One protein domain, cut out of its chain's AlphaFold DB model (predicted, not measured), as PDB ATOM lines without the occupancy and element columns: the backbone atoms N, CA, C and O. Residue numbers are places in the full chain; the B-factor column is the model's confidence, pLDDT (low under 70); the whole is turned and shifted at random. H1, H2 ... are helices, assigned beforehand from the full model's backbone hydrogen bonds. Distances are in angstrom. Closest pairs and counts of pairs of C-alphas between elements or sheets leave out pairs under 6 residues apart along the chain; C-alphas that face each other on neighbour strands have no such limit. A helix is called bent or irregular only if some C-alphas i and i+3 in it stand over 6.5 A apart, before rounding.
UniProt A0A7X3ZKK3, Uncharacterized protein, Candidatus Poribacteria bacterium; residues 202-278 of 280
ATOM      1  N   ALA A 202       8.236 -44.036  -7.534       56.50
ATOM      2  CA  ALA A 202       8.416 -42.964  -8.510       56.50
ATOM      3  C   ALA A 202       7.594 -43.167  -9.797       56.50
ATOM      4  O   ALA A 202       6.915 -42.248 -10.240       56.50
ATOM      5  N   THR A 203       7.549 -44.378 -10.363       66.44
ATOM      6  CA  THR A 203       6.731 -44.685 -11.555       66.44
ATOM      7  C   THR A 203       5.232 -44.535 -11.270       66.44
ATOM      8  O   THR A 203       4.474 -44.055 -12.116       66.44
ATOM      9  N   THR A 204       4.778 -44.924 -10.074       72.75
ATOM     10  CA  THR A 204       3.380 -44.730  -9.652       72.75
ATOM     11  C   THR A 204       3.059 -43.252  -9.425       72.75
ATOM     12  O   THR A 204       2.011 -42.782  -9.873       72.75
ATOM     13  N   ALA A 205       3.950 -42.510  -8.763       70.12
ATOM     14  CA  ALA A 205       3.796 -41.073  -8.541       70.12
ATOM     15  C   ALA A 205       3.773 -40.295  -9.866       70.12
ATOM     16  O   ALA A 205       2.875 -39.484 -10.076       70.12
ATOM     17  N   MET A 206       4.658 -40.641 -10.803       76.06
ATOM     18  CA  MET A 206       4.693 -40.101 -12.162       76.06
ATOM     19  C   MET A 206       3.370 -40.315 -12.900       76.06
ATOM     20  O   MET A 206       2.793 -39.367 -13.423       76.06
ATOM     21  N   LYS A 207       2.834 -41.545 -12.911       76.38
ATOM     22  CA  LYS A 207       1.540 -41.838 -13.559       76.38
ATOM     23  C   LYS A 207       0.396 -41.018 -12.963       76.38
ATOM     24  O   LYS A 207      -0.450 -40.523 -13.700       76.38
ATOM     25  N   ARG A 208       0.372 -40.856 -11.636       77.62
ATOM     26  CA  ARG A 208      -0.632 -40.032 -10.945       77.62
ATOM     27  C   ARG A 208      -0.467 -38.547 -11.266       77.62
ATOM     28  O   ARG A 208      -1.466 -37.876 -11.488       77.62
ATOM     29  N   CYS A 209       0.768 -38.055 -11.327       79.88
ATOM     30  CA  CYS A 209       1.063 -36.691 -11.748       79.88
ATOM     31  C   CYS A 209       0.600 -36.451 -13.188       79.88
ATOM     32  O   CYS A 209      -0.087 -35.469 -13.444       79.88
ATOM     33  N   PHE A 210       0.882 -37.376 -14.112       78.44
ATOM     34  CA  PHE A 210       0.451 -37.253 -15.504       78.44
ATOM     35  C   PHE A 210      -1.061 -37.339 -15.697       78.44
ATOM     36  O   PHE A 210      -1.580 -36.691 -16.597       78.44
ATOM     37  N   ALA A 211      -1.781 -38.086 -14.858       77.81
ATOM     38  CA  ALA A 211      -3.242 -38.111 -14.903       77.81
ATOM     39  C   ALA A 211      -3.855 -36.738 -14.564       77.81
ATOM     40  O   ALA A 211      -4.826 -36.326 -15.192       77.81
ATOM     41  N   VAL A 212      -3.270 -36.018 -13.600       78.75
ATOM     42  CA  VAL A 212      -3.667 -34.637 -13.272       78.75
ATOM     43  C   VAL A 212      -3.203 -33.679 -14.361       78.75
ATOM     44  O   VAL A 212      -3.985 -32.864 -14.840       78.75
ATOM     45  N   TYR A 213      -1.941 -33.805 -14.771       75.81
ATOM     46  CA  TYR A 213      -1.352 -32.981 -15.811       75.81
ATOM     47  C   TYR A 213      -2.179 -33.065 -17.092       75.81
ATOM     48  O   TYR A 213      -2.689 -32.049 -17.511       75.81
ATOM     49  N   GLY A 214      -2.466 -34.248 -17.641       72.88
ATOM     50  CA  GLY A 214      -3.257 -34.383 -18.872       72.88
ATOM     51  C   GLY A 214      -4.676 -33.800 -18.796       72.88
ATOM     52  O   GLY A 214      -5.235 -33.442 -19.827       72.88
ATOM     53  N   LYS A 215      -5.253 -33.661 -17.594       77.31
ATOM     54  CA  LYS A 215      -6.555 -33.007 -17.388       77.31
ATOM     55  C   LYS A 215      -6.469 -31.479 -17.465       77.31
ATOM     56  O   LYS A 215      -7.428 -30.852 -17.891       77.31
ATOM     57  N   HIS A 216      -5.352 -30.898 -17.033       71.88
ATOM     58  CA  HIS A 216      -5.181 -29.450 -16.876       71.88
ATOM     59  C   HIS A 216      -4.116 -28.842 -17.805       71.88
ATOM     60  O   HIS A 216      -4.010 -27.628 -17.902       71.88
ATOM     61  N   GLU A 217      -3.337 -29.677 -18.488       72.75
ATOM     62  CA  GLU A 217      -2.169 -29.336 -19.304       72.75
ATOM     63  C   GLU A 217      -2.536 -28.314 -20.369       72.75
ATOM     64  O   GLU A 217      -1.898 -27.273 -20.465       72.75
ATOM     65  N   LYS A 218      -3.605 -28.580 -21.121       73.44
ATOM     66  CA  LYS A 218      -4.042 -27.704 -22.204       73.44
ATOM     67  C   LYS A 218      -4.382 -26.299 -21.692       73.44
ATOM     68  O   LYS A 218      -3.870 -25.325 -22.228       73.44
ATOM     69  N   ASP A 219      -5.143 -26.208 -20.603       78.88
ATOM     70  CA  ASP A 219      -5.561 -24.932 -20.011       78.88
ATOM     71  C   ASP A 219      -4.369 -24.132 -19.449       78.88
ATOM     72  O   ASP A 219      -4.322 -22.907 -19.573       78.88
ATOM     73  N   ILE A 220      -3.383 -24.816 -18.852       75.94
ATOM     74  CA  ILE A 220      -2.148 -24.199 -18.332       75.94
ATOM     75  C   ILE A 220      -1.315 -23.631 -19.479       75.94
ATOM     76  O   ILE A 220      -0.897 -22.472 -19.445       75.94
ATOM     77  N   LEU A 221      -1.052 -24.468 -20.477       80.56
ATOM     78  CA  LEU A 221      -0.153 -24.164 -21.582       80.56
ATOM     79  C   LEU A 221      -0.728 -23.063 -22.479       80.56
ATOM     80  O   LEU A 221      -0.024 -22.099 -22.780       80.56
ATOM     81  N   GLU A 222      -2.023 -23.130 -22.811       80.44
ATOM     82  CA  GLU A 222      -2.711 -22.103 -23.606       80.44
ATOM     83  C   GLU A 222      -2.757 -20.753 -22.885       80.44
ATOM     84  O   GLU A 222      -2.452 -19.721 -23.484       80.44
ATOM     85  N   LYS A 223      -3.060 -20.739 -21.579       82.31
ATOM     86  CA  LYS A 223      -3.102 -19.500 -20.788       82.31
ATOM     87  C   LYS A 223      -1.748 -18.796 -20.724       82.31
ATOM     88  O   LYS A 223      -1.694 -17.571 -20.600       82.31
ATOM     89  N   HIS A 224      -0.661 -19.559 -20.766       80.88
ATOM     90  CA  HIS A 224       0.684 -19.027 -20.601       80.88
ATOM     91  C   HIS A 224       1.487 -18.946 -21.903       80.88
ATOM     92  O   HIS A 224       2.563 -18.352 -21.866       80.88
ATOM     93  N   GLY A 225       0.961 -19.435 -23.028       84.12
ATOM     94  CA  GLY A 225       1.634 -19.405 -24.328       84.12
ATOM     95  C   GLY A 225       2.903 -20.257 -24.360       84.12
ATOM     96  O   GLY A 225       3.889 -19.835 -24.949       84.12
ATOM     97  N   VAL A 226       2.891 -21.400 -23.670       83.62
ATOM     98  CA  VAL A 226       4.025 -22.332 -23.570       83.62
ATOM     99  C   VAL A 226       3.646 -23.637 -24.258       83.62
ATOM    100  O   VAL A 226       2.537 -24.134 -24.078       83.62
ATOM    101  N   THR A 227       4.549 -24.205 -25.044       84.31
ATOM    102  CA  THR A 227       4.356 -25.504 -25.696       84.31
ATOM    103  C   THR A 227       4.566 -26.668 -24.728       84.31
ATOM    104  O   THR A 227       5.143 -26.549 -23.644       84.31
ATOM    105  N   ARG A 228       4.095 -27.849 -25.130       80.44
ATOM    106  CA  ARG A 228       4.265 -29.078 -24.349       80.44
ATOM    107  C   ARG A 228       5.734 -29.479 -24.221       80.44
ATOM    108  O   ARG A 228       6.131 -29.989 -23.169       80.44
ATOM    109  N   GLU A 229       6.517 -29.294 -25.283       82.44
ATOM    110  CA  GLU A 229       7.959 -29.529 -25.257       82.44
ATOM    111  C   GLU A 229       8.656 -28.571 -24.285       82.44
ATOM    112  O   GLU A 229       9.304 -29.049 -23.356       82.44
ATOM    113  N   GLU A 230       8.428 -27.258 -24.404       83.81
ATOM    114  CA  GLU A 230       9.038 -26.237 -23.534       83.81
ATOM    115  C   GLU A 230       8.700 -26.458 -22.056       83.81
ATOM    116  O   GLU A 230       9.570 -26.379 -21.192       83.81
ATOM    117  N   PHE A 231       7.449 -26.803 -21.740       85.50
ATOM    118  CA  PHE A 231       7.066 -27.144 -20.369       85.50
ATOM    119  C   PHE A 231       7.766 -28.419 -19.885       85.50
ATOM    120  O   PHE A 231       8.198 -28.524 -18.737       85.50
ATOM    121  N   GLY A 232       7.904 -29.401 -20.776       83.12
ATOM    122  CA  GLY A 232       8.621 -30.637 -20.519       83.12
ATOM    123  C   GLY A 232      10.098 -30.433 -20.194       83.12
ATOM    124  O   GLY A 232      10.614 -31.059 -19.262       83.12
ATOM    125  N   ASP A 233      10.764 -29.562 -20.939       84.06
ATOM    126  CA  ASP A 233      12.168 -29.232 -20.728       84.06
ATOM    127  C   ASP A 233      12.359 -28.320 -19.517       84.06
ATOM    128  O   ASP A 233      13.289 -28.525 -18.735       84.06
ATOM    129  N   ALA A 234      11.415 -27.421 -19.255       86.38
ATOM    130  CA  ALA A 234      11.418 -26.602 -18.055       86.38
ATOM    131  C   ALA A 234      11.222 -27.411 -16.761       86.38
ATOM    132  O   ALA A 234      11.846 -27.081 -15.755       86.38
ATOM    133  N   ILE A 235      10.439 -28.504 -16.761       87.94
ATOM    134  CA  ILE A 235      10.368 -29.436 -15.611       87.94
ATOM    135  C   ILE A 235      11.758 -29.997 -15.306       87.94
ATOM    136  O   ILE A 235      12.165 -30.072 -14.149       87.94
ATOM    137  N   ARG A 236      12.483 -30.409 -16.351       88.88
ATOM    138  CA  ARG A 236      13.823 -30.975 -16.203       88.88
ATOM    139  C   ARG A 236      14.782 -29.955 -15.582       88.88
ATOM    140  O   ARG A 236      15.530 -30.312 -14.677       88.88
ATOM    141  N   VAL A 237      14.728 -28.707 -16.051       86.19
ATOM    142  CA  VAL A 237      15.550 -27.603 -15.539       86.19
ATOM    143  C   VAL A 237      15.169 -27.239 -14.102       86.19
ATOM    144  O   VAL A 237      16.054 -27.119 -13.265       86.19
ATOM    145  N   HIS A 238      13.874 -27.131 -13.787       89.44
ATOM    146  CA  HIS A 238      13.386 -26.793 -12.445       89.44
ATOM    147  C   HIS A 238      13.853 -27.785 -11.371       89.44
ATOM    148  O   HIS A 238      14.158 -27.384 -10.253       89.44
ATOM    149  N   TYR A 239      13.912 -29.076 -11.711       87.56
ATOM    150  CA  TYR A 239      14.340 -30.137 -10.797       87.56
ATOM    151  C   TYR A 239      15.816 -30.543 -10.954       87.56
ATOM    152  O   TYR A 239      16.231 -31.505 -10.313       87.56
ATOM    153  N   GLU A 240      16.591 -29.838 -11.788       86.94
ATOM    154  CA  GLU A 240      18.027 -30.076 -12.021       86.94
ATOM    155  C   GLU A 240      18.376 -31.530 -12.408       86.94
ATOM    156  O   GLU A 240      19.391 -32.093 -11.997       86.94
ATOM    157  N   VAL A 241      17.526 -32.165 -13.219       80.94
ATOM    158  CA  VAL A 241      17.690 -33.566 -13.646       80.94
ATOM    159  C   VAL A 241      18.139 -33.684 -15.109       80.94
ATOM    160  O   VAL A 241      17.956 -32.772 -15.907       80.94
ATOM    161  N   GLY A 242      18.710 -34.827 -15.505       72.25
ATOM    162  CA  GLY A 242      19.108 -35.079 -16.901       72.25
ATOM    163  C   GLY A 242      17.917 -35.342 -17.829       72.25
ATOM    164  O   GLY A 242      17.898 -34.902 -18.984       72.25
ATOM    165  N   THR A 243      16.891 -36.023 -17.317       77.38
ATOM    166  CA  THR A 243      15.621 -36.277 -17.998       77.38
ATOM    167  C   THR A 243      14.455 -36.228 -17.007       77.38
ATOM    168  O   THR A 243      14.612 -36.502 -15.820       77.38
ATOM    169  N   ARG A 244      13.230 -35.973 -17.492       73.94
ATOM    170  CA  ARG A 244      12.014 -36.028 -16.652       73.94
ATOM    171  C   ARG A 244      11.807 -37.388 -15.964       73.94
ATOM    172  O   ARG A 244      11.099 -37.465 -14.970       73.94
ATOM    173  N   LYS A 245      12.391 -38.469 -16.491       75.69
ATOM    174  CA  LYS A 245      12.273 -39.819 -15.915       75.69
ATOM    175  C   LYS A 245      13.095 -39.989 -14.636       75.69
ATOM    176  O   LYS A 245      12.836 -40.939 -13.903       75.69
ATOM    177  N   ASP A 246      14.016 -39.067 -14.367       77.25
ATOM    178  CA  ASP A 246      14.925 -39.124 -13.223       77.25
ATOM    179  C   ASP A 246      14.347 -38.442 -11.969       77.25
ATOM    180  O   ASP A 246      14.970 -38.476 -10.911       77.25
ATOM    181  N   LEU A 247      13.144 -37.853 -12.058       79.19
ATOM    182  CA  LEU A 247      12.460 -37.252 -10.909       79.19
ATOM    183  C   LEU A 247      12.168 -38.300  -9.822       79.19
ATOM    184  O   LEU A 247      11.657 -39.395 -10.098       79.19
ATOM    185  N   THR A 248      12.409 -37.925  -8.566       83.69
ATOM    186  CA  THR A 248      12.102 -38.753  -7.395       83.69
ATOM    187  C   THR A 248      10.597 -38.843  -7.133       83.69
ATOM    188  O   THR A 248       9.771 -38.117  -7.693       83.69
ATOM    189  N   THR A 249      10.213 -39.751  -6.231       78.12
ATOM    190  CA  THR A 249       8.812 -39.896  -5.806       78.12
ATOM    191  C   THR A 249       8.287 -38.611  -5.156       78.12
ATOM    192  O   THR A 249       7.134 -38.242  -5.388       78.12
ATOM    193  N   GLU A 250       9.104 -37.925  -4.348       83.19
ATOM    194  CA  GLU A 250       8.723 -36.660  -3.713       83.19
ATOM    195  C   GLU A 250       8.483 -35.565  -4.755       83.19
ATOM    196  O   GLU A 250       7.422 -34.941  -4.729       83.19
ATOM    197  N   GLN A 251       9.400 -35.409  -5.715       86.88
ATOM    198  CA  GLN A 251       9.314 -34.400  -6.778       86.88
ATOM    199  C   GLN A 251       8.057 -34.593  -7.639       86.88
ATOM    200  O   GLN A 251       7.315 -33.645  -7.898       86.88
ATOM    201  N   TRP A 252       7.732 -35.839  -8.005       86.94
ATOM    202  CA  TRP A 252       6.492 -36.140  -8.728       86.94
ATOM    203  C   TRP A 252       5.226 -35.799  -7.936       86.94
ATOM    204  O   TRP A 252       4.239 -35.334  -8.508       86.94
ATOM    205  N   ASN A 253       5.223 -36.038  -6.623       85.75
ATOM    206  CA  ASN A 253       4.071 -35.724  -5.778       85.75
ATOM    207  C   ASN A 253       3.920 -34.216  -5.534       85.75
ATOM    208  O   ASN A 253       2.794 -33.728  -5.433       85.75
ATOM    209  N   GLU A 254       5.025 -33.480  -5.445       88.00
ATOM    210  CA  GLU A 254       5.037 -32.024  -5.311       88.00
ATOM    211  C   GLU A 254       4.513 -31.334  -6.578       88.00
ATOM    212  O   GLU A 254       3.611 -30.488  -6.497       88.00
ATOM    213  N   LEU A 255       4.999 -31.755  -7.752       88.06
ATOM    214  CA  LEU A 255       4.499 -31.278  -9.041       88.06
ATOM    215  C   LEU A 255       3.001 -31.563  -9.181       88.06
ATOM    216  O   LEU A 255       2.223 -30.675  -9.527       88.06
ATOM    217  N   ARG A 256       2.574 -32.783  -8.831       86.62
ATOM    218  CA  ARG A 256       1.160 -33.171  -8.855       86.62
ATOM    219  C   ARG A 256       0.298 -32.263  -7.981       86.62
ATOM    220  O   ARG A 256      -0.703 -31.748  -8.466       86.62
ATOM    221  N   LYS A 257       0.665 -32.066  -6.712       87.19
ATOM    222  CA  LYS A 257      -0.088 -31.191  -5.793       87.19
ATOM    223  C   LYS A 257      -0.195 -29.769  -6.338       87.19
ATOM    224  O   LYS A 257      -1.243 -29.136  -6.235       87.19
ATOM    225  N   SER A 258       0.879 -29.284  -6.953       85.69
ATOM    226  CA  SER A 258       0.909 -27.954  -7.556       85.69
ATOM    227  C   SER A 258      -0.017 -27.849  -8.769       85.69
ATOM    228  O   SER A 258      -0.657 -26.815  -8.944       85.69
ATOM    229  N   LEU A 259      -0.158 -28.915  -9.561       83.81
ATOM    230  CA  LEU A 259      -1.116 -28.996 -10.669       83.81
ATOM    231  C   LEU A 259      -2.578 -29.123 -10.206       83.81
ATOM    232  O   LEU A 259      -3.467 -28.644 -10.899       83.81
ATOM    233  N   GLU A 260      -2.832 -29.747  -9.051       82.75
ATOM    234  CA  GLU A 260      -4.177 -29.878  -8.455       82.75
ATOM    235  C   GLU A 260      -4.670 -28.573  -7.796       82.75
ATOM    236  O   GLU A 260      -5.857 -28.440  -7.507       82.75
ATOM    237  N   THR A 261      -3.779 -27.610  -7.544       80.50
ATOM    238  CA  THR A 261      -4.128 -26.338  -6.893       80.50
ATOM    239  C   THR A 261      -4.816 -25.392  -7.878       80.50
ATOM    240  O   THR A 261      -4.303 -25.158  -8.975       80.50
ATOM    241  N   GLU A 262      -5.939 -24.788  -7.477       65.38
ATOM    242  CA  GLU A 262      -6.607 -23.750  -8.272       65.38
ATOM    243  C   GLU A 262      -5.636 -22.595  -8.574       65.38
ATOM    244  O   GLU A 262      -5.108 -21.940  -7.675       65.38
ATOM    245  N   GLY A 263      -5.359 -22.370  -9.862       67.00
ATOM    246  CA  GLY A 263      -4.409 -21.355 -10.326       67.00
ATOM    247  C   GLY A 263      -2.963 -21.827 -10.505       67.00
ATOM    248  O   GLY A 263      -2.120 -20.978 -10.792       67.00
ATOM    249  N   TYR A 264      -2.713 -23.138 -10.381       73.44
ATOM    250  CA  TYR A 264      -1.432 -23.826 -10.559       73.44
ATOM    251  C   TYR A 264      -0.347 -23.290  -9.609       73.44
ATOM    252  O   TYR A 264       0.130 -22.163  -9.729       73.44
ATOM    253  N   GLY A 265      -0.004 -24.088  -8.595       76.75
ATOM    254  CA  GLY A 265       0.866 -23.700  -7.480       76.75
ATOM    255  C   GLY A 265       2.246 -23.173  -7.901       76.75
ATOM    256  O   GLY A 265       2.646 -23.262  -9.061       76.75
ATOM    257  N   ASN A 266       3.005 -22.638  -6.939       83.75
ATOM    258  CA  ASN A 266       4.284 -21.947  -7.182       83.75
ATOM    259  C   ASN A 266       5.286 -22.745  -8.036       83.75
ATOM    260  O   ASN A 266       5.999 -22.153  -8.840       83.75
ATOM    261  N   VAL A 267       5.294 -24.074  -7.912       84.56
ATOM    262  CA  VAL A 267       6.129 -24.973  -8.727       84.56
ATOM    263  C   VAL A 267       5.781 -24.866 -10.213       84.56
ATOM    264  O   VAL A 267       6.663 -24.667 -11.040       84.56
ATOM    265  N   VAL A 268       4.492 -24.916 -10.568       84.88
ATOM    266  CA  VAL A 268       4.048 -24.816 -11.970       84.88
ATOM    267  C   VAL A 268       4.335 -23.426 -12.533       84.88
ATOM    268  O   VAL A 268       4.765 -23.314 -13.677       84.88
ATOM    269  N   LYS A 269       4.173 -22.370 -11.726       86.00
ATOM    270  CA  LYS A 269       4.542 -21.001 -12.125       86.00
ATOM    271  C   LYS A 269       6.035 -20.879 -12.421       86.00
ATOM    272  O   LYS A 269       6.393 -20.386 -13.480       86.00
ATOM    273  N   SER A 270       6.884 -21.408 -11.540       87.38
ATOM    274  CA  SER A 270       8.335 -21.418 -11.749       87.38
ATOM    275  C   SER A 270       8.730 -22.176 -13.019       87.38
ATOM    276  O   SER A 270       9.563 -21.690 -13.778       87.38
ATOM    277  N   ILE A 271       8.101 -23.323 -13.294       88.62
ATOM    278  CA  ILE A 271       8.331 -24.091 -14.527       88.62
ATOM    279  C   ILE A 271       7.920 -23.280 -15.764       88.62
ATOM    280  O   ILE A 271       8.652 -23.247 -16.747       88.62
ATOM    281  N   ILE A 272       6.785 -22.581 -15.724       86.62
ATOM    282  CA  ILE A 272       6.341 -21.714 -16.827       86.62
ATOM    283  C   ILE A 272       7.312 -20.548 -17.045       86.62
ATOM    284  O   ILE A 272       7.614 -20.208 -18.187       86.62
ATOM    285  N   ASP A 273       7.815 -19.939 -15.973       88.25
ATOM    286  CA  ASP A 273       8.768 -18.832 -16.072       88.25
ATOM    287  C   ASP A 273      10.096 -19.299 -16.687       88.25
ATOM    288  O   ASP A 273      10.649 -18.621 -17.556       88.25
ATOM    289  N   ILE A 274      10.570 -20.496 -16.320       87.69
ATOM    290  CA  ILE A 274      11.736 -21.137 -16.947       87.69
ATOM    291  C   ILE A 274      11.470 -21.394 -18.434       87.69
ATOM    292  O   ILE A 274      12.315 -21.057 -19.265       87.69
ATOM    293  N   ALA A 275      10.289 -21.925 -18.771       85.12
ATOM    294  CA  ALA A 275       9.890 -22.213 -20.147       85.12
ATOM    295  C   ALA A 275       9.923 -20.968 -21.048       85.12
ATOM    296  O   ALA A 275      10.297 -21.051 -22.209       85.12
ATOM    297  N   LYS A 276       9.572 -19.800 -20.501       85.06
ATOM    298  CA  LYS A 276       9.544 -18.525 -21.236       85.06
ATOM    299  C   LYS A 276      10.897 -17.842 -21.374       85.06
ATOM    300  O   LYS A 276      11.081 -17.024 -22.272       85.06
ATOM    301  N   THR A 277      11.795 -18.079 -20.425       84.06
ATOM    302  CA  THR A 277      13.067 -17.348 -20.314       84.06
ATOM    303  C   THR A 277      14.244 -18.126 -20.881       84.06
ATOM    304  O   THR A 277      15.281 -17.530 -21.174       84.06
ATOM    305  N   THR A 278      14.081 -19.433 -21.070       75.25
ATOM    306  CA  THR A 278      15.129 -20.314 -21.574       75.25
ATOM    307  C   THR A 278      14.822 -20.691 -23.024       75.25
ATOM    308  O   THR A 278      13.787 -21.306 -23.268       75.25
TER     309      THR A 278
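Overview. This is residues 202 to 278 of the 280 residues of an uncharacterized protein of Candidatus Poribacteria bacterium (UniProt A0A7X3ZKK3). What shape does the model have? A long kinked helix, H1, runs along one side with H3 beside it; H4 turns off from the end of H3 about squarely, and H2 crosses H4. What is it built of? The printed part has 77 residues with four named helices, H1 to H4 in order, and no named strand: the class is all helix. How large is it? It is compact and rounded, with a radius of gyration of the C-alphas of 11.2 A and spans of 29 by 26 by 18 A.

Along the chain. Where do the first helices run? H1, residues 202 to 224, starts at C-alpha (8.416, -42.964, -8.510) and is 27.9 A long. It is irregular, with C-alphas 215 and 218 7.6 A apart and a kink of 60 degrees near residue 216. H2 is residues 228 to 238, 15.2 A. Which follow? H3 is residues 249 to 260, 16.6 A; H4, residues 266 to 277, 16.5 A, ends at C-alpha (13.067, -17.348, -20.314).

Arrangement. What does H1 touch? It touches H3, closest at the C-alphas of Ala 202 and Thr 249, 4.1 A, the same way at a shallow tilt of 34 degrees, only just short of steep. What does H4 touch? Its residues 266 to 268 alone touch H3, about perpendicular at 89 degrees, closest at the C-alphas of Ser 258 and Val 267, 6.1 A. Its residues 270 to 275 alone touch H2, opposite ways at a steep tilt of 69 degrees, only just short of about perpendicular; the closest C-alphas, of Ala 234 and Ala 275, are 5.1 A apart. Are the backbones complete? Every O i to N i+4 pair is within hydrogen-bond range in H3 and H4, against 16 of 19 in H1 and 6 of 7 in H2.

Size, cuts and confidence. Is there a cut? The printed part has no cut; the links H1 to H2 and H3 to H4 are tight, and H2 to H3 is short. Where is confidence low? Residues 202 to 203 and 262 to 263 are under 70.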